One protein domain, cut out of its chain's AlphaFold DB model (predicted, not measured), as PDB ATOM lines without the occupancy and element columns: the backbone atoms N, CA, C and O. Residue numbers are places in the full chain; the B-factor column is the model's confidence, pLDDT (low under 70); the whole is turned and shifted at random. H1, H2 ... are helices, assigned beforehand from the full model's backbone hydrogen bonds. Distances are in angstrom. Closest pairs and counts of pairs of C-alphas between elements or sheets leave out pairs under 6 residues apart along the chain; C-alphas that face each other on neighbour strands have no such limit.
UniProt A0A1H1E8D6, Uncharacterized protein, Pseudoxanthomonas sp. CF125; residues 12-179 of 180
ATOM      1  N   ASP A  12       2.420 155.891  73.387       60.78
ATOM      2  CA  ASP A  12       1.583 154.750  72.990       60.78
ATOM      3  C   ASP A  12       1.707 154.440  71.484       60.78
ATOM      4  O   ASP A  12       1.937 153.297  71.086       60.78
ATOM      5  N   PHE A  13       1.673 155.465  70.622       59.72
ATOM      6  CA  PHE A  13       1.852 155.282  69.174       59.72
ATOM      7  C   PHE A  13       3.253 154.774  68.804       59.72
ATOM      8  O   PHE A  13       3.397 154.005  67.848       59.72
ATOM      9  N   SER A  14       4.293 155.167  69.544       67.75
ATOM     10  CA  SER A  14       5.653 154.657  69.328       67.75
ATOM     11  C   SER A  14       5.774 153.167  69.671       67.75
ATOM     12  O   SER A  14       6.375 152.409  68.905       67.75
ATOM     13  N   GLN A  15       5.137 152.725  70.762       69.56
ATOM     14  CA  GLN A  15       5.137 151.326  71.189       69.56
ATOM     15  C   GLN A  15       4.326 150.446  70.238       69.56
ATOM     16  O   GLN A  15       4.789 149.370  69.861       69.56
ATOM     17  N   VAL A  16       3.170 150.924  69.767       69.94
ATOM     18  CA  VAL A  16       2.364 150.217  68.760       69.94
ATOM     19  C   VAL A  16       3.132 150.077  67.444       69.94
ATOM     20  O   VAL A  16       3.192 148.987  66.879       69.94
ATOM     21  N   ASN A  17       3.794 151.136  66.969       74.81
ATOM     22  CA  ASN A  17       4.613 151.066  65.756       74.81
ATOM     23  C   ASN A  17       5.807 150.113  65.901       74.81
ATOM     24  O   ASN A  17       6.163 149.427  64.942       74.81
ATOM     25  N   PHE A  18       6.420 150.051  67.084       73.69
ATOM     26  CA  PHE A  18       7.500 149.111  67.367       73.69
ATOM     27  C   PHE A  18       6.999 147.661  67.392       73.69
ATOM     28  O   PHE A  18       7.577 146.813  66.716       73.69
ATOM     29  N   ALA A  19       5.877 147.391  68.067       71.44
ATOM     30  CA  ALA A  19       5.252 146.070  68.116       71.44
ATOM     31  C   ALA A  19       4.808 145.581  66.726       71.44
ATOM     32  O   ALA A  19       5.041 144.428  66.378       71.44
ATOM     33  N   VAL A  20       4.246 146.461  65.887       71.56
ATOM     34  CA  VAL A  20       3.881 146.131  64.496       71.56
ATOM     35  C   VAL A  20       5.120 145.832  63.643       71.56
ATOM     36  O   VAL A  20       5.086 144.930  62.808       71.56
ATOM     37  N   ARG A  21       6.234 146.552  63.844       75.94
ATOM     38  CA  ARG A  21       7.504 146.262  63.151       75.94
ATOM     39  C   ARG A  21       8.125 144.943  63.609       75.94
ATOM     40  O   ARG A  21       8.615 144.210  62.758       75.94
ATOM     41  N   GLN A  22       8.081 144.634  64.905       72.75
ATOM     42  CA  GLN A  22       8.533 143.348  65.445       72.75
ATOM     43  C   GLN A  22       7.679 142.188  64.935       72.75
ATOM     44  O   GLN A  22       8.234 141.232  64.414       72.75
ATOM     45  N   ALA A  23       6.350 142.316  64.964       69.88
ATOM     46  CA  ALA A  23       5.447 141.297  64.433       69.88
ATOM     47  C   ALA A  23       5.703 141.022  62.942       69.88
ATOM     48  O   ALA A  23       5.782 139.865  62.541       69.88
ATOM     49  N   LYS A  24       5.927 142.069  62.134       68.44
ATOM     50  CA  LYS A  24       6.335 141.906  60.731       68.44
ATOM     51  C   LYS A  24       7.700 141.233  60.602       68.44
ATOM     52  O   LYS A  24       7.856 140.357  59.763       68.44
ATOM     53  N   ALA A  25       8.691 141.622  61.404       68.44
ATOM     54  CA  ALA A  25      10.025 141.019  61.366       68.44
ATOM     55  C   ALA A  25      10.000 139.526  61.739       68.44
ATOM     56  O   ALA A  25      10.649 138.718  61.074       68.44
ATOM     57  N   ASP A  26       9.210 139.154  62.747       70.12
ATOM     58  CA  ASP A  26       8.997 137.766  63.152       70.12
ATOM     59  C   ASP A  26       8.251 136.978  62.065       70.12
ATOM     60  O   ASP A  26       8.623 135.845  61.755       70.12
ATOM     61  N   GLU A  27       7.258 137.586  61.411       65.25
ATOM     62  CA  GLU A  27       6.558 137.006  60.261       65.25
ATOM     63  C   GLU A  27       7.523 136.750  59.087       65.25
ATOM     64  O   GLU A  27       7.593 135.623  58.594       65.25
ATOM     65  N   TYR A  28       8.375 137.723  58.733       60.28
ATOM     66  CA  TYR A  28       9.421 137.571  57.709       60.28
ATOM     67  C   TYR A  28      10.447 136.480  58.054       60.28
ATOM     68  O   TYR A  28      10.867 135.717  57.179       60.28
ATOM     69  N   LEU A  29      10.874 136.372  59.317       64.62
ATOM     70  CA  LEU A  29      11.793 135.319  59.768       64.62
ATOM     71  C   LEU A  29      11.143 133.929  59.690       64.62
ATOM     72  O   LEU A  29      11.783 132.949  59.289       64.62
ATOM     73  N   THR A  30       9.859 133.835  60.031       65.38
ATOM     74  CA  THR A  30       9.096 132.581  59.988       65.38
ATOM     75  C   THR A  30       8.827 132.144  58.544       65.38
ATOM     76  O   THR A  30       8.967 130.966  58.208       65.38
ATOM     77  N   GLU A  31       8.524 133.082  57.649       62.00
ATOM     78  CA  GLU A  31       8.299 132.811  56.226       62.00
ATOM     79  C   GLU A  31       9.597 132.402  55.509       62.00
ATOM     80  O   GLU A  31       9.623 131.383  54.815       62.00
ATOM     81  N   ASN A  32      10.716 133.086  55.776       65.06
ATOM     82  CA  ASN A  32      12.030 132.719  55.233       65.06
ATOM     83  C   ASN A  32      12.505 131.334  55.698       65.06
ATOM     84  O   ASN A  32      13.104 130.576  54.929       65.06
ATOM     85  N   THR A  33      12.233 130.964  56.952       71.12
ATOM     86  CA  THR A  33      12.585 129.630  57.458       71.12
ATOM     87  C   THR A  33      11.711 128.529  56.855       71.12
ATOM     88  O   THR A  33      12.224 127.439  56.576       71.12
ATOM     89  N   LEU A  34      10.428 128.800  56.590       66.69
ATOM     90  CA  LEU A  34       9.544 127.896  55.851       66.69
ATOM     91  C   LEU A  34      10.009 127.722  54.404       66.69
ATOM     92  O   LEU A  34      10.240 126.582  54.000       66.69
ATOM     93  N   LEU A  35      10.252 128.821  53.678       66.38
ATOM     94  CA  LEU A  35      10.765 128.825  52.302       66.38
ATOM     95  C   LEU A  35      12.074 128.038  52.180       66.38
ATOM     96  O   LEU A  35      12.199 127.155  51.326       66.38
ATOM     97  N   GLY A  36      13.022 128.271  53.091       70.19
ATOM     98  CA  GLY A  36      14.292 127.548  53.133       70.19
ATOM     99  C   GLY A  36      14.136 126.043  53.384       70.19
ATOM    100  O   GLY A  36      14.875 125.238  52.809       70.19
ATOM    101  N   ARG A  37      13.164 125.626  54.208       76.25
ATOM    102  CA  ARG A  37      12.845 124.203  54.426       76.25
ATOM    103  C   ARG A  37      12.171 123.582  53.203       76.25
ATOM    104  O   ARG A  37      12.584 122.496  52.792       76.25
ATOM    105  N   THR A  38      11.207 124.263  52.584       75.81
ATOM    106  CA  THR A  38      10.555 123.798  51.348       75.81
ATOM    107  C   THR A  38      11.524 123.707  50.181       75.81
ATOM    108  O   THR A  38      11.456 122.743  49.429       75.81
ATOM    109  N   TRP A  39      12.483 124.625  50.070       77.06
ATOM    110  CA  TRP A  39      13.531 124.566  49.053       77.06
ATOM    111  C   TRP A  39      14.419 123.328  49.217       77.06
ATOM    112  O   TRP A  39      14.676 122.600  48.256       77.06
ATOM    113  N   LYS A  40      14.860 123.034  50.448       81.38
ATOM    114  CA  LYS A  40      15.628 121.814  50.744       81.38
ATOM    115  C   LYS A  40      14.821 120.554  50.426       81.38
ATOM    116  O   LYS A  40      15.355 119.648  49.787       81.38
ATOM    117  N   ALA A  41      13.552 120.512  50.828       80.44
ATOM    118  CA  ALA A  41      12.657 119.393  50.537       80.44
ATOM    119  C   ALA A  41      12.444 119.210  49.026       80.44
ATOM    120  O   ALA A  41      12.591 118.102  48.519       80.44
ATOM    121  N   TRP A  42      12.200 120.296  48.290       83.25
ATOM    122  CA  TRP A  42      12.041 120.272  46.837       83.25
ATOM    123  C   TRP A  42      13.294 119.752  46.132       83.25
ATOM    124  O   TRP A  42      13.193 118.874  45.278       83.25
ATOM    125  N   ARG A  43      14.491 120.203  46.534       86.19
ATOM    126  CA  ARG A  43      15.755 119.679  45.989       86.19
ATOM    127  C   ARG A  43      15.890 118.176  46.219       86.19
ATOM    128  O   ARG A  43      16.290 117.470  45.300       86.19
ATOM    129  N   LEU A  44      15.541 117.682  47.409       86.69
ATOM    130  CA  LEU A  44      15.544 116.243  47.695       86.69
ATOM    131  C   LEU A  44      14.542 115.491  46.810       86.69
ATOM    132  O   LEU A  44      14.894 114.457  46.247       86.69
ATOM    133  N   CYS A  45      13.336 116.030  46.617       87.69
ATOM    134  CA  CYS A  45      12.349 115.464  45.698       87.69
ATOM    135  C   CYS A  45      12.854 115.438  44.249       87.69
ATOM    136  O   CYS A  45      12.656 114.442  43.562       87.69
ATOM    137  N   MET A  46      13.545 116.483  43.792       88.44
ATOM    138  CA  MET A  46      14.132 116.532  42.449       88.44
ATOM    139  C   MET A  46      15.287 115.545  42.277       88.44
ATOM    140  O   MET A  46      15.402 114.919  41.226       88.44
ATOM    141  N   VAL A  47      16.118 115.353  43.305       89.94
ATOM    142  CA  VAL A  47      17.155 114.309  43.299       89.94
ATOM    143  C   VAL A  47      16.513 112.924  43.237       89.94
ATOM    144  O   VAL A  47      16.919 112.103  42.420       89.94
ATOM    145  N   ALA A  48      15.477 112.670  44.041       89.94
ATOM    146  CA  ALA A  48      14.738 111.412  43.996       89.94
ATOM    147  C   ALA A  48      14.089 111.181  42.620       89.94
ATOM    148  O   ALA A  48      14.201 110.087  42.071       89.94
ATOM    149  N   LEU A  49      13.484 112.215  42.025       91.25
ATOM    150  CA  LEU A  49      12.933 112.167  40.671       91.25
ATOM    151  C   LEU A  49      14.017 111.799  39.652       91.25
ATOM    152  O   LEU A  49      13.833 110.853  38.892       91.25
ATOM    153  N   ALA A  50      15.166 112.478  39.672       90.62
ATOM    154  CA  ALA A  50      16.283 112.182  38.778       90.62
ATOM    155  C   ALA A  50      16.763 110.726  38.909       90.62
ATOM    156  O   ALA A  50      17.000 110.063  37.897       90.62
ATOM    157  N   LEU A  51      16.858 110.205  40.137       92.62
ATOM    158  CA  LEU A  51      17.225 108.811  40.391       92.62
ATOM    159  C   LEU A  51      16.180 107.836  39.836       92.62
ATOM    160  O   LEU A  51      16.555 106.874  39.168       92.62
ATOM    161  N   ILE A  52      14.886 108.096  40.052       93.06
ATOM    162  CA  ILE A  52      13.788 107.262  39.538       93.06
ATOM    163  C   ILE A  52      13.787 107.251  38.006       93.06
ATOM    164  O   ILE A  52      13.735 106.178  37.405       93.06
ATOM    165  N   LEU A  53      13.892 108.422  37.372       91.50
ATOM    166  CA  LEU A  53      13.916 108.548  35.914       91.50
ATOM    167  C   LEU A  53      15.134 107.839  35.315       91.50
ATOM    168  O   LEU A  53      15.000 107.111  34.332       91.50
ATOM    169  N   THR A  54      16.309 107.994  35.929       89.94
ATOM    170  CA  THR A  54      17.547 107.342  35.480       89.94
ATOM    171  C   THR A  54      17.452 105.827  35.630       89.94
ATOM    172  O   THR A  54      17.656 105.097  34.660       89.94
ATOM    173  N   ALA A  55      17.087 105.337  36.818       90.69
ATOM    174  CA  ALA A  55      16.969 103.907  37.094       90.69
ATOM    175  C   ALA A  55      15.909 103.244  36.206       90.69
ATOM    176  O   ALA A  55      16.158 102.190  35.622       90.69
ATOM    177  N   GLY A  56      14.749 103.883  36.049       87.94
ATOM    178  CA  GLY A  56      13.677 103.396  35.194       87.94
ATOM    179  C   GLY A  56      14.058 103.388  33.714       87.94
ATOM    180  O   GLY A  56      13.798 102.405  33.022       87.94
ATOM    181  N   THR A  57      14.753 104.423  33.235       87.38
ATOM    182  CA  THR A  57      15.268 104.472  31.857       87.38
ATOM    183  C   THR A  57      16.287 103.361  31.603       87.38
ATOM    184  O   THR A  57      16.146 102.615  30.635       87.38
ATOM    185  N   ILE A  58      17.265 103.176  32.497       88.31
ATOM    186  CA  ILE A  58      18.267 102.098  32.400       88.31
ATOM    187  C   ILE A  58      17.594 100.721  32.420       88.31
ATOM    188  O   ILE A  58      17.948  99.843  31.628       88.31
ATOM    189  N   TYR A  59      16.607 100.526  33.295       88.06
ATOM    190  CA  TYR A  59      15.843  99.286  33.374       88.06
ATOM    191  C   TYR A  59      15.106  98.984  32.057       88.06
ATOM    192  O   TYR A  59      15.195  97.869  31.538       88.06
ATOM    193  N   LEU A  60      14.426  99.978  31.480       84.75
ATOM    194  CA  LEU A  60      13.680  99.841  30.224       84.75
ATOM    195  C   LEU A  60      14.584  99.637  29.008       84.75
ATOM    196  O   LEU A  60      14.221  98.880  28.107       84.75
ATOM    197  N   LEU A  61      15.764 100.258  28.996       81.88
ATOM    198  CA  LEU A  61      16.806  99.982  28.008       81.88
ATOM    199  C   LEU A  61      17.265  98.527  28.114       81.88
ATOM    200  O   LEU A  61      17.168  97.769  27.151       81.88
ATOM    201  N   SER A  62      17.668  98.101  29.309       80.44
ATOM    202  CA  SER A  62      18.196  96.753  29.545       80.44
ATOM    203  C   SER A  62      17.184  95.658  29.193       80.44
ATOM    204  O   SER A  62      17.543  94.622  28.631       80.44
ATOM    205  N   ARG A  63      15.901  95.881  29.506       77.44
ATOM    206  CA  ARG A  63      14.827  94.918  29.243       77.44
ATOM    207  C   ARG A  63      14.372  94.939  27.785       77.44
ATOM    208  O   ARG A  63      14.247  93.871  27.192       77.44
ATOM    209  N   GLY A  64      14.168  96.124  27.205       66.25
ATOM    210  CA  GLY A  64      13.696  96.295  25.827       66.25
ATOM    211  C   GLY A  64      14.654  95.700  24.796       66.25
ATOM    212  O   GLY A  64      14.217  94.957  23.913       66.25
ATOM    213  N   TYR A  65      15.962  95.926  24.976       62.62
ATOM    214  CA  TYR A  65      17.003  95.355  24.115       62.62
ATOM    215  C   TYR A  65      17.083  93.827  24.210       62.62
ATOM    216  O   TYR A  65      17.251  93.160  23.195       62.62
ATOM    217  N   ARG A  66      16.914  93.249  25.408       61.53
ATOM    218  CA  ARG A  66      16.912  91.786  25.588       61.53
ATOM    219  C   ARG A  66      15.666  91.105  25.028       61.53
ATOM    220  O   ARG A  66      15.749  89.963  24.600       61.53
ATOM    221  N   SER A  67      14.520  91.784  25.035       59.06
ATOM    222  CA  SER A  67      13.248  91.209  24.579       59.06
ATOM    223  C   SER A  67      13.024  91.260  23.063       59.06
ATOM    224  O   SER A  67      11.929  90.932  22.619       59.06
ATOM    225  N   GLY A  68      14.009  91.704  22.270       56.78
ATOM    226  CA  GLY A  68      13.832  91.874  20.822       56.78
ATOM    227  C   GLY A  68      12.753  92.906  20.468       56.78
ATOM    228  O   GLY A  68      12.160  92.838  19.398       56.78
ATOM    229  N   ALA A  69      12.490  93.864  21.367       54.53
ATOM    230  CA  ALA A  69      11.389  94.813  21.240       54.53
ATOM    231  C   ALA A  69      11.480  95.845  20.089       54.53
ATOM    232  O   ALA A  69      10.425  96.398  19.772       54.53
ATOM    233  N   PRO A  70      12.618  96.140  19.417       58.31
ATOM    234  CA  PRO A  70      12.601  97.107  18.328       58.31
ATOM    235  C   PRO A  70      12.174  96.440  17.011       58.31
ATOM    236  O   PRO A  70      12.916  96.448  16.038       58.31
ATOM    237  N   ALA A  71      10.978  95.844  16.956       55.81
ATOM    238  CA  ALA A  71      10.417  95.386  15.681       55.81
ATOM    239  C   ALA A  71       9.955  96.572  14.807       55.81
ATOM    240  O   ALA A  71       9.958  96.471  13.585       55.81
ATOM    241  N   PHE A  72       9.593  97.704  15.431       62.03
ATOM    242  CA  PHE A  72       9.005  98.873  14.757       62.03
ATOM    243  C   PHE A  72       9.818 100.170  14.874       62.03
ATOM    244  O   PHE A  72       9.510 101.133  14.177       62.03
ATOM    245  N   LEU A  73      10.827 100.231  15.750       71.19
ATOM    246  CA  LEU A  73      11.602 101.452  15.990       71.19
ATOM    247  C   LEU A  73      13.095 101.116  16.085       71.19
ATOM    248  O   LEU A  73      13.431 100.228  16.869       71.19
ATOM    249  N   PRO A  74      13.994 101.797  15.355       78.88
ATOM    250  CA  PRO A  74      15.430 101.613  15.512       78.88
ATOM    251  C   PRO A  74      15.867 101.790  16.966       78.88
ATOM    252  O   PRO A  74      15.320 102.598  17.718       78.88
ATOM    253  N   ALA A  75      16.893 101.045  17.362       77.94
ATOM    254  CA  ALA A  75      17.378 101.041  18.736       77.94
ATOM    255  C   ALA A  75      17.822 102.448  19.203       77.94
ATOM    256  O   ALA A  75      17.534 102.848  20.331       77.94
ATOM    257  N   SER A  76      18.431 103.228  18.301       82.56
ATOM    258  CA  SER A  76      18.790 104.639  18.510       82.56
ATOM    259  C   SER A  76      17.585 105.513  18.846       82.56
ATOM    260  O   SER A  76      17.637 106.310  19.779       82.56
ATOM    261  N   ASP A  77      16.488 105.339  18.116       82.38
ATOM    262  CA  ASP A  77      15.294 106.170  18.247       82.38
ATOM    263  C   ASP A  77      14.562 105.831  19.542       82.38
ATOM    264  O   ASP A  77      14.048 106.718  20.219       82.38
ATOM    265  N   TYR A  78      14.590 104.557  19.944       82.75
ATOM    266  CA  TYR A  78      14.038 104.112  21.218       82.75
ATOM    267  C   TYR A  78      14.832 104.694  22.393       82.75
ATOM    268  O   TYR A  78      14.238 105.232  23.329       82.75
ATOM    269  N   MET A  79      16.170 104.662  22.320       85.94
ATOM    270  CA  MET A  79      17.038 105.316  23.305       85.94
ATOM    271  C   MET A  79      16.755 106.818  23.390       85.94
ATOM    272  O   MET A  79      16.565 107.340  24.488       85.94
ATOM    273  N   MET A  80      16.682 107.501  22.246       88.25
ATOM    274  CA  MET A  80      16.382 108.931  22.190       88.25
ATOM    275  C   MET A  80      14.996 109.244  22.754       88.25
ATOM    276  O   MET A  80      14.869 110.177  23.537       88.25
ATOM    277  N   CYS A  81      13.968 108.451  22.445       88.69
ATOM    278  CA  CYS A  81      12.629 108.639  23.004       88.69
ATOM    279  C   CYS A  81      12.620 108.493  24.530       88.69
ATOM    280  O   CYS A  81      12.006 109.309  25.216       88.69
ATOM    281  N   LEU A  82      13.330 107.507  25.086       88.94
ATOM    282  CA  LEU A  82      13.446 107.348  26.538       88.94
ATOM    283  C   LEU A  82      14.194 108.520  27.193       88.94
ATOM    284  O   LEU A  82      13.745 109.033  28.219       88.94
ATOM    285  N   LEU A  83      15.297 108.971  26.590       89.75
ATOM    286  CA  LEU A  83      16.081 110.105  27.088       89.75
ATOM    287  C   LEU A  83      15.300 111.419  27.003       89.75
ATOM    288  O   LEU A  83      15.243 112.157  27.983       89.75
ATOM    289  N   CYS A  84      14.652 111.696  25.873       90.81
ATOM    290  CA  CYS A  84      13.798 112.869  25.694       90.81
ATOM    291  C   CYS A  84      12.572 112.825  26.608       90.81
ATOM    292  O   CYS A  84      12.149 113.864  27.108       90.81
ATOM    293  N   SER A  85      12.042 111.636  26.892       90.19
ATOM    294  CA  SER A  85      10.969 111.447  27.865       90.19
ATOM    295  C   SER A  85      11.412 111.812  29.283       90.19
ATOM    296  O   SER A  85      10.768 112.628  29.949       90.19
ATOM    297  N   ALA A  86      12.556 111.286  29.729       90.81
ATOM    298  CA  ALA A  86      13.140 111.638  31.020       90.81
ATOM    299  C   ALA A  86      13.517 113.130  31.094       90.81
ATOM    300  O   ALA A  86      13.252 113.786  32.100       90.81
ATOM    301  N   GLY A  87      14.081 113.687  30.019       88.62
ATOM    302  CA  GLY A  87      14.433 115.102  29.908       88.62
ATOM    303  C   GLY A  87      13.214 116.024  29.969       88.62
ATOM    304  O   GLY A  87      13.224 116.997  30.720       88.62
ATOM    305  N   GLY A  88      12.136 115.688  29.255       88.19
ATOM    306  CA  GLY A  88      10.868 116.417  29.305       88.19
ATOM    307  C   GLY A  88      10.261 116.415  30.707       88.19
ATOM    308  O   GLY A  88       9.871 117.466  31.213       88.19
ATOM    309  N   ALA A  89      10.267 115.262  31.379       89.94
ATOM    310  CA  ALA A  89       9.807 115.139  32.760       89.94
ATOM    311  C   ALA A  89      10.661 115.965  33.735       89.94
ATOM    312  O   ALA A  89      10.119 116.701  34.557       89.94
ATOM    313  N   MET A  90      11.992 115.919  33.611       89.06
ATOM    314  CA  MET A  90      12.892 116.772  34.398       89.06
ATOM    315  C   MET A  90      12.629 118.261  34.154       89.06
ATOM    316  O   MET A  90      12.622 119.033  35.110       89.06
ATOM    317  N   GLY A  91      12.362 118.658  32.908       88.50
ATOM    318  CA  GLY A  91      11.994 120.029  32.550       88.50
ATOM    319  C   GLY A  91      10.715 120.500  33.244       88.50
ATOM    320  O   GLY A  91      10.688 121.606  33.782       88.50
ATOM    321  N   VAL A  92       9.683 119.649  33.308       87.06
ATOM    322  CA  VAL A  92       8.463 119.919  34.094       87.06
ATOM    323  C   VAL A  92       8.789 120.012  35.583       87.06
ATOM    324  O   VAL A  92       8.358 120.946  36.243       87.06
ATOM    325  N   GLY A  93       9.575 119.079  36.125       84.38
ATOM    326  CA  GLY A  93       9.967 119.085  37.537       84.38
ATOM    327  C   GLY A  93      10.698 120.374  37.939       84.38
ATOM    328  O   GLY A  93      10.484 120.920  39.023       84.38
ATOM    329  N   TRP A  94      11.555 120.868  37.044       86.00
ATOM    330  CA  TRP A  94      12.410 122.026  37.275       86.00
ATOM    331  C   TRP A  94      11.716 123.371  37.042       86.00
ATOM    332  O   TRP A  94      12.159 124.371  37.603       86.00
ATOM    333  N   SER A  95      10.627 123.425  36.268       81.44
ATOM    334  CA  SER A  95       9.910 124.682  36.002       81.44
ATOM    335  C   SER A  95       9.310 125.307  37.266       81.44
ATOM    336  O   SER A  95       9.164 126.520  37.327       81.44
ATOM    337  N   ALA A  96       9.072 124.519  38.320       72.69
ATOM    338  CA  ALA A  96       8.676 125.039  39.629       72.69
ATOM    339  C   ALA A  96       9.769 125.830  40.354       72.69
ATOM    340  O   ALA A  96       9.472 126.465  41.360       72.69
ATOM    341  N   ARG A  97      11.020 125.827  39.873       73.31
ATOM    342  CA  ARG A  97      12.083 126.636  40.475       73.31
ATOM    343  C   ARG A  97      11.726 128.122  40.489       73.31
ATOM    344  O   ARG A  97      11.968 128.766  41.501       73.31
ATOM    345  N   SER A  98      11.132 128.645  39.413       69.94
ATOM    346  CA  SER A  98      10.772 130.067  39.336       69.94
ATOM    347  C   SER A  98       9.723 130.470  40.374       69.94
ATOM    348  O   SER A  98       9.688 131.627  40.768       69.94
ATOM    349  N   LEU A  99       8.931 129.518  40.885       65.25
ATOM    350  CA  LEU A  99       7.976 129.755  41.974       65.25
ATOM    351  C   LEU A  99       8.664 130.048  43.318       65.25
ATOM    352  O   LEU A  99       8.010 130.494  44.250       65.25
ATOM    353  N   PHE A 100       9.964 129.775  43.453       62.06
ATOM    354  CA  PHE A 100      10.739 130.105  44.652       62.06
ATOM    355  C   PHE A 100      11.554 131.396  44.511       62.06
ATOM    356  O   PHE A 100      12.109 131.852  45.507       62.06
ATOM    357  N   ASP A 101      11.652 131.946  43.295       61.47
ATOM    358  CA  ASP A 101      12.381 133.189  43.013       61.47
ATOM    359  C   ASP A 101      11.467 134.432  43.130       61.47
ATOM    360  O   ASP A 101      11.970 135.548  43.250       61.47
ATOM    361  N   GLU A 102      10.138 134.272  43.129       53.41
ATOM    362  CA  GLU A 102       9.197 135.386  43.319       53.41
ATOM    363  C   GLU A 102       9.027 135.745  44.807       53.41
ATOM    364  O   GLU A 102       8.666 134.897  45.624       53.41
ATOM    365  N   GLU A 103       9.226 137.029  45.142       50.56
ATOM    366  CA  GLU A 103       8.971 137.677  46.445       50.56
ATOM    367  C   GLU A 103       7.472 137.667  46.841       50.56
ATOM    368  O   GLU A 103       6.869 138.694  47.155       50.56
ATOM    369  N   THR A 104       6.808 136.515  46.814       49.72
ATOM    370  CA  THR A 104       5.389 136.386  47.166       49.72
ATOM    371  C   THR A 104       5.219 136.140  48.661       49.72
ATOM    372  O   THR A 104       4.800 135.068  49.105       49.72
ATOM    373  N   ALA A 105       5.515 137.178  49.446       43.03
ATOM    374  CA  ALA A 105       5.113 137.259  50.845       43.03
ATOM    375  C   ALA A 105       3.581 137.096  50.934       43.03
ATOM    376  O   ALA A 105       2.830 137.929  50.420       43.03
ATOM    377  N   GLY A 106       3.105 135.990  51.517       52.72
ATOM    378  CA  GLY A 106       1.677 135.755  51.785       52.72
ATOM    379  C   GLY A 106       1.069 134.441  51.272       52.72
ATOM    380  O   GLY A 106      -0.039 134.096  51.684       52.72
ATOM    381  N   PHE A 107       1.759 133.653  50.434       59.38
ATOM    382  CA  PHE A 107       1.231 132.375  49.902       59.38
ATOM    383  C   PHE A 107       2.077 131.138  50.258       59.38
ATOM    384  O   PHE A 107       2.012 130.123  49.558       59.38
ATOM    385  N   GLY A 108       2.842 131.166  51.355       66.88
ATOM    386  CA  GLY A 108       3.812 130.113  51.705       66.88
ATOM    387  C   GLY A 108       3.274 128.667  51.702       66.88
ATOM    388  O   GLY A 108       3.957 127.754  51.240       66.88
ATOM    389  N   ARG A 109       2.022 128.429  52.134       68.81
ATOM    390  CA  ARG A 109       1.409 127.077  52.102       68.81
ATOM    391  C   ARG A 109       1.067 126.600  50.689       68.81
ATOM    392  O   ARG A 109       1.245 125.423  50.382       68.81
ATOM    393  N   LEU A 110       0.584 127.499  49.834       71.75
ATOM    394  CA  LEU A 110       0.272 127.181  48.441       71.75
ATOM    395  C   LEU A 110       1.562 126.926  47.651       71.75
ATOM    396  O   LEU A 110       1.618 125.962  46.894       71.75
ATOM    397  N   HIS A 111       2.613 127.710  47.906       74.00
ATOM    398  CA  HIS A 111       3.945 127.493  47.339       74.00
ATOM    399  C   HIS A 111       4.535 126.145  47.746       74.00
ATOM    400  O   HIS A 111       5.023 125.410  46.891       74.00
ATOM    401  N   ALA A 112       4.421 125.763  49.020       73.69
ATOM    402  CA  ALA A 112       4.832 124.439  49.484       73.69
ATOM    403  C   ALA A 112       4.084 123.308  48.750       73.69
ATOM    404  O   ALA A 112       4.688 122.302  48.373       73.69
ATOM    405  N   TRP A 113       2.780 123.482  48.508       76.38
ATOM    406  CA  TRP A 113       1.964 122.519  47.766       76.38
ATOM    407  C   TRP A 113       2.356 122.443  46.287       76.38
ATOM    408  O   TRP A 113       2.550 121.355  45.746       76.38
ATOM    409  N   MET A 114       2.531 123.596  45.635       79.19
ATOM    410  CA  MET A 114       2.995 123.702  44.250       79.19
ATOM    411  C   MET A 114       4.365 123.036  44.083       79.19
ATOM    412  O   MET A 114       4.526 122.152  43.237       79.19
ATOM    413  N   ALA A 115       5.310 123.367  44.960       78.31
ATOM    414  CA  ALA A 115       6.632 122.766  45.030       78.31
ATOM    415  C   ALA A 115       6.584 121.238  45.129       78.31
ATOM    416  O   ALA A 115       7.263 120.551  44.373       78.31
ATOM    417  N   ALA A 116       5.767 120.692  46.032       80.50
ATOM    418  CA  ALA A 116       5.651 119.248  46.220       80.50
ATOM    419  C   ALA A 116       4.930 118.550  45.052       80.50
ATOM    420  O   ALA A 116       5.280 117.430  44.679       80.50
ATOM    421  N   SER A 117       3.936 119.208  44.452       83.62
ATOM    422  CA  SER A 117       3.141 118.641  43.357       83.62
ATOM    423  C   SER A 117       3.894 118.569  42.027       83.62
ATOM    424  O   SER A 117       3.580 117.719  41.198       83.62
ATOM    425  N   THR A 118       4.911 119.408  41.820       86.44
ATOM    426  CA  THR A 118       5.596 119.503  40.521       86.44
ATOM    427  C   THR A 118       6.440 118.264  40.182       86.44
ATOM    428  O   THR A 118       6.266 117.720  39.090       86.44
ATOM    429  N   PRO A 119       7.277 117.723  41.094       88.06
ATOM    430  CA  PRO A 119       7.963 116.450  40.866       88.06
ATOM    431  C   PRO A 119       7.000 115.275  40.654       88.06
ATOM    432  O   PRO A 119       7.280 114.383  39.856       88.06
ATOM    433  N   LEU A 120       5.850 115.282  41.338       89.19
ATOM    434  CA  LEU A 120       4.812 114.265  41.155       89.19
ATOM    435  C   LEU A 120       4.176 114.371  39.766       89.19
ATOM    436  O   LEU A 120       4.078 113.366  39.071       89.19
ATOM    437  N   ALA A 121       3.821 115.582  39.327       90.81
ATOM    438  CA  ALA A 121       3.278 115.829  37.994       90.81
ATOM    439  C   ALA A 121       4.260 115.412  36.888       90.81
ATOM    440  O   ALA A 121       3.861 114.756  35.924       90.81
ATOM    441  N   ALA A 122       5.547 115.721  37.063       91.81
ATOM    442  CA  ALA A 122       6.619 115.270  36.183       91.81
ATOM    443  C   ALA A 122       6.699 113.737  36.101       91.81
ATOM    444  O   ALA A 122       6.764 113.177  35.006       91.81
ATOM    445  N   LEU A 123       6.648 113.049  37.247       92.50
ATOM    446  CA  LEU A 123       6.691 111.589  37.299       92.50
ATOM    447  C   LEU A 123       5.456 110.951  36.648       92.50
ATOM    448  O   LEU A 123       5.583 109.985  35.895       92.50
ATOM    449  N   THR A 124       4.264 111.499  36.898       93.00
ATOM    450  CA  THR A 124       3.018 111.044  36.269       93.00
ATOM    451  C   THR A 124       3.075 111.221  34.755       93.00
ATOM    452  O   THR A 124       2.744 110.293  34.019       93.00
ATOM    453  N   ALA A 125       3.542 112.374  34.276       93.06
ATOM    454  CA  ALA A 125       3.679 112.636  32.850       93.06
ATOM    455  C   ALA A 125       4.675 111.688  32.179       93.06
ATOM    456  O   ALA A 125       4.386 111.151  31.111       93.06
ATOM    457  N   TRP A 126       5.808 111.421  32.831       94.25
ATOM    458  CA  TRP A 126       6.781 110.437  32.370       94.25
ATOM    459  C   TRP A 126       6.176 109.033  32.262       94.25
ATOM    460  O   TRP A 126       6.309 108.384  31.227       94.25
ATOM    461  N   ALA A 127       5.459 108.579  33.296       92.69
ATOM    462  CA  ALA A 127       4.807 107.271  33.300       92.69
ATOM    463  C   ALA A 127       3.763 107.140  32.178       92.69
ATOM    464  O   ALA A 127       3.707 106.109  31.508       92.69
ATOM    465  N   ILE A 128       2.977 108.193  31.927       91.94
ATOM    466  CA  ILE A 128       2.014 108.226  30.817       91.94
ATOM    467  C   ILE A 128       2.747 108.195  29.470       91.94
ATOM    468  O   ILE A 128       2.389 107.398  28.606       91.94
ATOM    469  N   GLY A 129       3.798 109.000  29.292       89.69
ATOM    470  CA  GLY A 129       4.610 108.996  28.073       89.69
ATOM    471  C   GLY A 129       5.225 107.625  27.780       89.69
ATOM    472  O   GLY A 129       5.175 107.148  26.647       89.69
ATOM    473  N   LEU A 130       5.728 106.938  28.810       89.50
ATOM    474  CA  LEU A 130       6.211 105.562  28.697       89.50
ATOM    475  C   LEU A 130       5.104 104.571  28.349       89.50
ATOM    476  O   LEU A 130       5.339 103.673  27.544       89.50
ATOM    477  N   ALA A 131       3.914 104.715  28.931       89.69
ATOM    478  CA  ALA A 131       2.776 103.862  28.606       89.69
ATOM    479  C   ALA A 131       2.351 104.030  27.140       89.69
ATOM    480  O   ALA A 131       2.107 103.030  26.466       89.69
ATOM    481  N   LEU A 132       2.336 105.264  26.624       88.75
ATOM    482  CA  LEU A 132       2.056 105.554  25.213       88.75
ATOM    483  C   LEU A 132       3.116 104.943  24.291       88.75
ATOM    484  O   LEU A 132       2.768 104.253  23.332       88.75
ATOM    485  N   LEU A 133       4.402 105.137  24.605       87.12
ATOM    486  CA  LEU A 133       5.504 104.539  23.850       87.12
ATOM    487  C   LEU A 133       5.432 103.005  23.887       87.12
ATOM    488  O   LEU A 133       5.614 102.345  22.867       87.12
ATOM    489  N   HIS A 134       5.119 102.421  25.044       86.38
ATOM    490  CA  HIS A 134       4.967 100.978  25.189       86.38
ATOM    491  C   HIS A 134       3.781 100.439  24.382       86.38
ATOM    492  O   HIS A 134       3.922  99.426  23.700       86.38
ATOM    493  N   ALA A 135       2.631 101.116  24.427       85.56
ATOM    494  CA  ALA A 135       1.460 100.759  23.633       85.56
ATOM    495  C   ALA A 135       1.782 100.802  22.134       85.56
ATOM    496  O   ALA A 135       1.447  99.862  21.411       85.56
ATOM    497  N   TYR A 136       2.498 101.836  21.682       84.19
ATOM    498  CA  TYR A 136       2.959 101.950  20.299       84.19
ATOM    499  C   TYR A 136       3.849 100.768  19.891       84.19
ATOM    500  O   TYR A 136       3.597 100.118  18.879       84.19
ATOM    501  N   LEU A 137       4.827 100.402  20.726       81.88
ATOM    502  CA  LEU A 137       5.688  99.235  20.487       81.88
ATOM    503  C   LEU A 137       4.917  97.903  20.470       81.88
ATOM    504  O   LEU A 137       5.388  96.930  19.883       81.88
ATOM    505  N   LYS A 138       3.735  97.843  21.093       82.50
ATOM    506  CA  LYS A 138       2.817  96.692  21.054       82.50
ATOM    507  C   LYS A 138       1.859  96.703  19.858       82.50
ATOM    508  O   LYS A 138       1.018  95.814  19.765       82.50
ATOM    509  N   GLY A 139       2.005  97.656  18.939       80.81
ATOM    510  CA  GLY A 139       1.220  97.742  17.708       80.81
ATOM    511  C   GLY A 139       0.024  98.690  17.782       80.81
ATOM    512  O   GLY A 139      -0.771  98.723  16.844       80.81
ATOM    513  N   TRP A 140      -0.128  99.473  18.857       85.75
ATOM    514  CA  TRP A 140      -1.119 100.548  18.871       85.75
ATOM    515  C   TRP A 140      -0.734 101.632  17.859       85.75
ATOM    516  O   TRP A 140       0.372 102.168  17.906       85.75
ATOM    517  N   GLN A 141      -1.661 101.980  16.967       84.25
ATOM    518  CA  GLN A 141      -1.473 103.048  15.987       84.25
ATOM    519  C   GLN A 141      -2.197 104.323  16.451       84.25
ATOM    520  O   GLN A 141      -3.417 104.425  16.294       84.25
ATOM    521  N   PRO A 142      -1.490 105.297  17.055       78.44
ATOM    522  CA  PRO A 142      -2.076 106.592  17.393       78.44
ATOM    523  C   PRO A 142      -2.490 107.359  16.132       78.44
ATOM    524  O   PRO A 142      -1.826 107.286  15.102       78.44
ATOM    525  N   GLN A 143      -3.536 108.186  16.243       83.00
ATOM    526  CA  GLN A 143      -3.952 109.093  15.159       83.00
ATOM    527  C   GLN A 143      -2.871 110.130  14.809       83.00
ATOM    528  O   GLN A 143      -2.801 110.595  13.676       83.00
ATOM    529  N   ILE A 144      -2.015 110.478  15.780       82.56
ATOM    530  CA  ILE A 144      -0.893 111.408  15.612       82.56
ATOM    531  C   ILE A 144       0.403 110.686  16.031       82.56
ATOM    532  O   ILE A 144       0.882 110.879  17.151       82.56
ATOM    533  N   PRO A 145       0.983 109.827  15.172       75.38
ATOM    534  CA  PRO A 145       2.152 109.015  15.523       75.38
ATOM    535  C   PRO A 145       3.377 109.851  15.861       75.38
ATOM    536  O   PRO A 145       4.100 109.503  16.790       75.38
ATOM    537  N   PHE A 146       3.542 111.011  15.219       81.75
ATOM    538  CA  PHE A 146       4.638 111.936  15.504       81.75
ATOM    539  C   PHE A 146       4.744 112.316  16.991       81.75
ATOM    540  O   PHE A 146       5.846 112.514  17.481       81.75
ATOM    541  N   LEU A 147       3.643 112.368  17.746       83.94
ATOM    542  CA  LEU A 147       3.692 112.701  19.178       83.94
ATOM    543  C   LEU A 147       4.245 111.573  20.061       83.94
ATOM    544  O   LEU A 147       4.624 111.830  21.198       83.94
ATOM    545  N   VAL A 148       4.292 110.336  19.562       79.88
ATOM    546  CA  VAL A 148       4.663 109.149  20.351       79.88
ATOM    547  C   VAL A 148       5.946 108.501  19.832       79.88
ATOM    548  O   VAL A 148       6.751 108.027  20.630       79.88
ATOM    549  N   CYS A 149       6.158 108.495  18.514       77.38
ATOM    550  CA  CYS A 149       7.309 107.855  17.875       77.38
ATOM    551  C   CYS A 149       8.462 108.821  17.560       77.38
ATOM    552  O   CYS A 149       9.541 108.363  17.198       77.38
ATOM    553  N   ASN A 150       8.259 110.141  17.681       87.12
ATOM    554  CA  ASN A 150       9.330 111.131  17.559       87.12
ATOM    555  C   ASN A 150       9.826 111.538  18.959       87.12
ATOM    556  O   ASN A 150       8.998 111.890  19.802       87.12
ATOM    557  N   PRO A 151      11.145 111.584  19.213       83.88
ATOM    558  CA  PRO A 151      11.686 111.968  20.518       83.88
ATOM    559  C   PRO A 151      11.250 113.373  20.969       83.88
ATOM    560  O   PRO A 151      10.895 113.567  22.132       83.88
ATOM    561  N   PHE A 152      11.197 114.344  20.055       88.44
ATOM    562  CA  PHE A 152      10.729 115.702  20.346       88.44
ATOM    563  C   PHE A 152       9.212 115.758  20.535       88.44
ATOM    564  O   PHE A 152       8.728 116.449  21.430       88.44
ATOM    565  N   GLY A 153       8.458 115.003  19.732       88.00
ATOM    566  CA  GLY A 153       7.008 114.880  19.893       88.00
ATOM    567  C   GLY A 153       6.629 114.279  21.249       88.00
ATOM    568  O   GLY A 153       5.740 114.792  21.932       88.00
ATOM    569  N   LEU A 154       7.366 113.256  21.687       88.19
ATOM    570  CA  LEU A 154       7.176 112.615  22.985       88.19
ATOM    571  C   LEU A 154       7.564 113.551  24.135       88.19
ATOM    572  O   LEU A 154       6.831 113.640  25.120       88.19
ATOM    573  N   MET A 155       8.662 114.300  23.990       89.62
ATOM    574  CA  MET A 155       9.061 115.331  24.953       89.62
ATOM    575  C   MET A 155       7.965 116.388  25.134       89.62
ATOM    576  O   MET A 155       7.599 116.695  26.268       89.62
ATOM    577  N   LEU A 156       7.411 116.914  24.033       89.94
ATOM    578  CA  LEU A 156       6.305 117.879  24.069       89.94
ATOM    579  C   LEU A 156       5.067 117.281  24.736       89.94
ATOM    580  O   LEU A 156       4.463 117.919  25.596       89.94
ATOM    581  N   THR A 157       4.716 116.042  24.388       90.75
ATOM    582  CA  THR A 157       3.575 115.330  24.978       90.75
ATOM    583  C   THR A 157       3.716 115.221  26.494       90.75
ATOM    584  O   THR A 157       2.793 115.568  27.230       90.75
ATOM    585  N   ILE A 158       4.890 114.818  26.983       91.38
ATOM    586  CA  ILE A 158       5.182 114.730  28.420       91.38
ATOM    587  C   ILE A 158       5.141 116.106  29.074       91.38
ATOM    588  O   ILE A 158       4.580 116.248  30.158       91.38
ATOM    589  N   TYR A 159       5.677 117.129  28.415       88.81
ATOM    590  CA  TYR A 159       5.646 118.486  28.939       88.81
ATOM    591  C   TYR A 159       4.206 118.991  29.128       88.81
ATOM    592  O   TYR A 159       3.845 119.435  30.217       88.81
ATOM    593  N   PHE A 160       3.345 118.841  28.115       91.06
ATOM    594  CA  PHE A 160       1.943 119.264  28.192       91.06
ATOM    595  C   PHE A 160       1.122 118.447  29.194       91.06
ATOM    596  O   PHE A 160       0.334 119.023  29.944       91.06
ATOM    597  N   ILE A 161       1.320 117.126  29.256       92.69
ATOM    598  CA  ILE A 161       0.675 116.282  30.273       92.69
ATOM    599  C   ILE A 161       1.125 116.713  31.670       92.69
ATOM    600  O   ILE A 161       0.294 116.860  32.562       92.69
ATOM    601  N   GLY A 162       2.420 116.968  31.857       90.12
ATOM    602  CA  GLY A 162       2.980 117.434  33.123       90.12
ATOM    603  C   GLY A 162       2.372 118.755  33.573       90.12
ATOM    604  O   GLY A 162       1.919 118.862  34.711       90.12
ATOM    605  N   LEU A 163       2.265 119.728  32.666       89.12
ATOM    606  CA  LEU A 163       1.579 120.992  32.935       89.12
ATOM    607  C   LEU A 163       0.104 120.783  33.296       89.12
ATOM    608  O   LEU A 163      -0.379 121.377  34.259       89.12
ATOM    609  N   ALA A 164      -0.617 119.922  32.574       91.69
ATOM    610  CA  ALA A 164      -2.021 119.636  32.860       91.69
ATOM    611  C   ALA A 164      -2.210 119.002  34.250       91.69
ATOM    612  O   ALA A 164      -3.077 119.435  35.015       91.69
ATOM    613  N   VAL A 165      -1.374 118.020  34.607       91.88
ATOM    614  CA  VAL A 165      -1.390 117.367  35.927       91.88
ATOM    615  C   VAL A 165      -1.029 118.364  37.027       91.88
ATOM    616  O   VAL A 165      -1.689 118.394  38.069       91.88
ATOM    617  N   PHE A 166      -0.039 119.227  36.794       88.69
ATOM    618  CA  PHE A 166       0.324 120.293  37.724       88.69
ATOM    619  C   PHE A 166      -0.839 121.270  37.945       88.69
ATOM    620  O   PHE A 166      -1.258 121.478  39.082       88.69
ATOM    621  N   HIS A 167      -1.441 121.803  36.878       88.50
ATOM    622  CA  HIS A 167      -2.588 122.710  36.979       88.50
ATOM    623  C   HIS A 167      -3.773 122.083  37.720       88.50
ATOM    624  O   HIS A 167      -4.415 122.752  38.537       88.50
ATOM    625  N   LEU A 168      -4.062 120.803  37.471       90.31
ATOM    626  CA  LEU A 168      -5.100 120.073  38.196       90.31
ATOM    627  C   LEU A 168      -4.765 119.970  39.694       90.31
ATOM    628  O   LEU A 168      -5.628 120.217  40.536       90.31
ATOM    629  N   SER A 169      -3.503 119.682  40.018       87.62
ATOM    630  CA  SER A 169      -3.004 119.566  41.394       87.62
ATOM    631  C   SER A 169      -3.081 120.893  42.152       87.62
ATOM    632  O   SER A 169      -3.467 120.917  43.321       87.62
ATOM    633  N   VAL A 170      -2.790 122.009  41.477       85.25
ATOM    634  CA  VAL A 170      -2.924 123.364  42.028       85.25
ATOM    635  C   VAL A 170      -4.384 123.716  42.300       85.25
ATOM    636  O   VAL A 170      -4.706 124.206  43.382       85.25
ATOM    637  N   ARG A 171      -5.294 123.437  41.357       87.06
ATOM    638  CA  ARG A 171      -6.735 123.676  41.557       87.06
ATOM    639  C   ARG A 171      -7.287 122.857  42.720       87.06
ATOM    640  O   ARG A 171      -8.050 123.387  43.526       87.06
ATOM    641  N   LEU A 172      -6.871 121.596  42.830       87.38
ATOM    642  CA  LEU A 172      -7.241 120.735  43.948       87.38
ATOM    643  C   LEU A 172      -6.685 121.277  45.272       87.38
ATOM    644  O   LEU A 172      -7.423 121.356  46.249       87.38
ATOM    645  N   GLY A 173      -5.428 121.731  45.286       83.56
ATOM    646  CA  GLY A 173      -4.811 122.378  46.446       83.56
ATOM    647  C   GLY A 173      -5.589 123.614  46.904       83.56
ATOM    648  O   GLY A 173      -5.925 123.725  48.080       83.56
ATOM    649  N   HIS A 174      -5.973 124.498  45.979       83.75
ATOM    650  CA  HIS A 174      -6.835 125.645  46.288       83.75
ATOM    651  C   HIS A 174      -8.184 125.233  46.879       83.75
ATOM    652  O   HIS A 174      -8.654 125.857  47.828       83.75
ATOM    653  N   PHE A 175      -8.823 124.208  46.319       86.94
ATOM    654  CA  PHE A 175     -10.109 123.720  46.808       86.94
ATOM    655  C   PHE A 175     -10.011 123.143  48.226       86.94
ATOM    656  O   PHE A 175     -10.866 123.432  49.060       86.94
ATOM    657  N   VAL A 176      -8.960 122.369  48.507       85.25
ATOM    658  CA  VAL A 176      -8.709 121.779  49.829       85.25
ATOM    659  C   VAL A 176      -8.378 122.865  50.852       85.25
ATOM    660  O   VAL A 176      -8.987 122.896  51.916       85.25
ATOM    661  N   LEU A 177      -7.483 123.799  50.517       80.38
ATOM    662  CA  LEU A 177      -7.074 124.882  51.419       80.38
ATOM    663  C   LEU A 177      -8.195 125.885  51.718       80.38
ATOM    664  O   LEU A 177      -8.164 126.518  52.760       80.38
ATOM    665  N   ARG A 178      -9.193 126.035  50.836       81.69
ATOM    666  CA  ARG A 178     -10.387 126.858  51.116       81.69
ATOM    667  C   ARG A 178     -11.370 126.201  52.089       81.69
ATOM    668  O   ARG A 178     -12.279 126.879  52.553       81.69
ATOM    669  N   ARG A 179     -11.257 124.891  52.322       78.50
ATOM    670  CA  ARG A 179     -12.169 124.113  53.175       78.50
ATOM    671  C   ARG A 179     -11.591 123.771  54.552       78.50
ATOM    672  O   ARG A 179     -12.340 123.247  55.371       78.50
TER     673      ARG A 179
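This is residues 12 to 179 of the 180 residues of an uncharacterized protein of Pseudoxanthomonas sp. CF125 (UniProt A0A1H1E8D6). One very long helix, H1, runs along an up-and-down bundle of H1, H2, H3 and H5, and its residues 12 to 26 stick out past one end as an arm. H2 and H3 stand side by side in the middle, with H1 along one side of the pair and H5 slanting over the other; tiny H4 sits where H5 begins. The printed part has 168 residues with five named helices, H1 to H5 in order, and no named strand: all helix. It is loose, with a radius of gyration of the C-alphas of 21.5 A and spans of 83 by 28 by 24 A.

Start at H1, residues 12 to 66: it forms a hairpin with H2, residues 75 to 100, closest at the C-alphas of Leu 53 and Ala 86, 5.8 A. H3, residues 108 to 137, is the hub; H1 touches it with residues 31 to 53 alone, closest at C-alphas 38 and 112, 6.1 A. H2 and H3 form a hairpin, with C-alphas 89 and 122 closest at 4.7 A. H5, residues 151 to 177, touches H3 at an only just steep tilt of 37 degrees, opposite ways, with C-alphas 125 and 162 closest at 4.9 A. H4, residues 146 to 149, touches H3, and touches H5 only at the corner. H1 and H5 are apart. Every O i to N i+4 pair is within hydrogen-bond range in H5, but 50 of 51 in H1, 17 of 22 in H2 and 24 of 26 in H3; H4 is too short for one.

Find C-alpha 12 at (1.583, 154.750, 72.990); H1 runs 80.3 A from there. H2 spans 39.5 A, H3 43.9 A with a kink of 26 degrees near residue 119, and H4 5.4 A. H5, 38.4 A, ends at (-7.074, 124.882, 51.419).

C-alphas 12 and 71 are farthest apart, 83.0 A. The printed part has no cut and no long link. pLDDT is under 70 in 37 residues, among them 98 to 109.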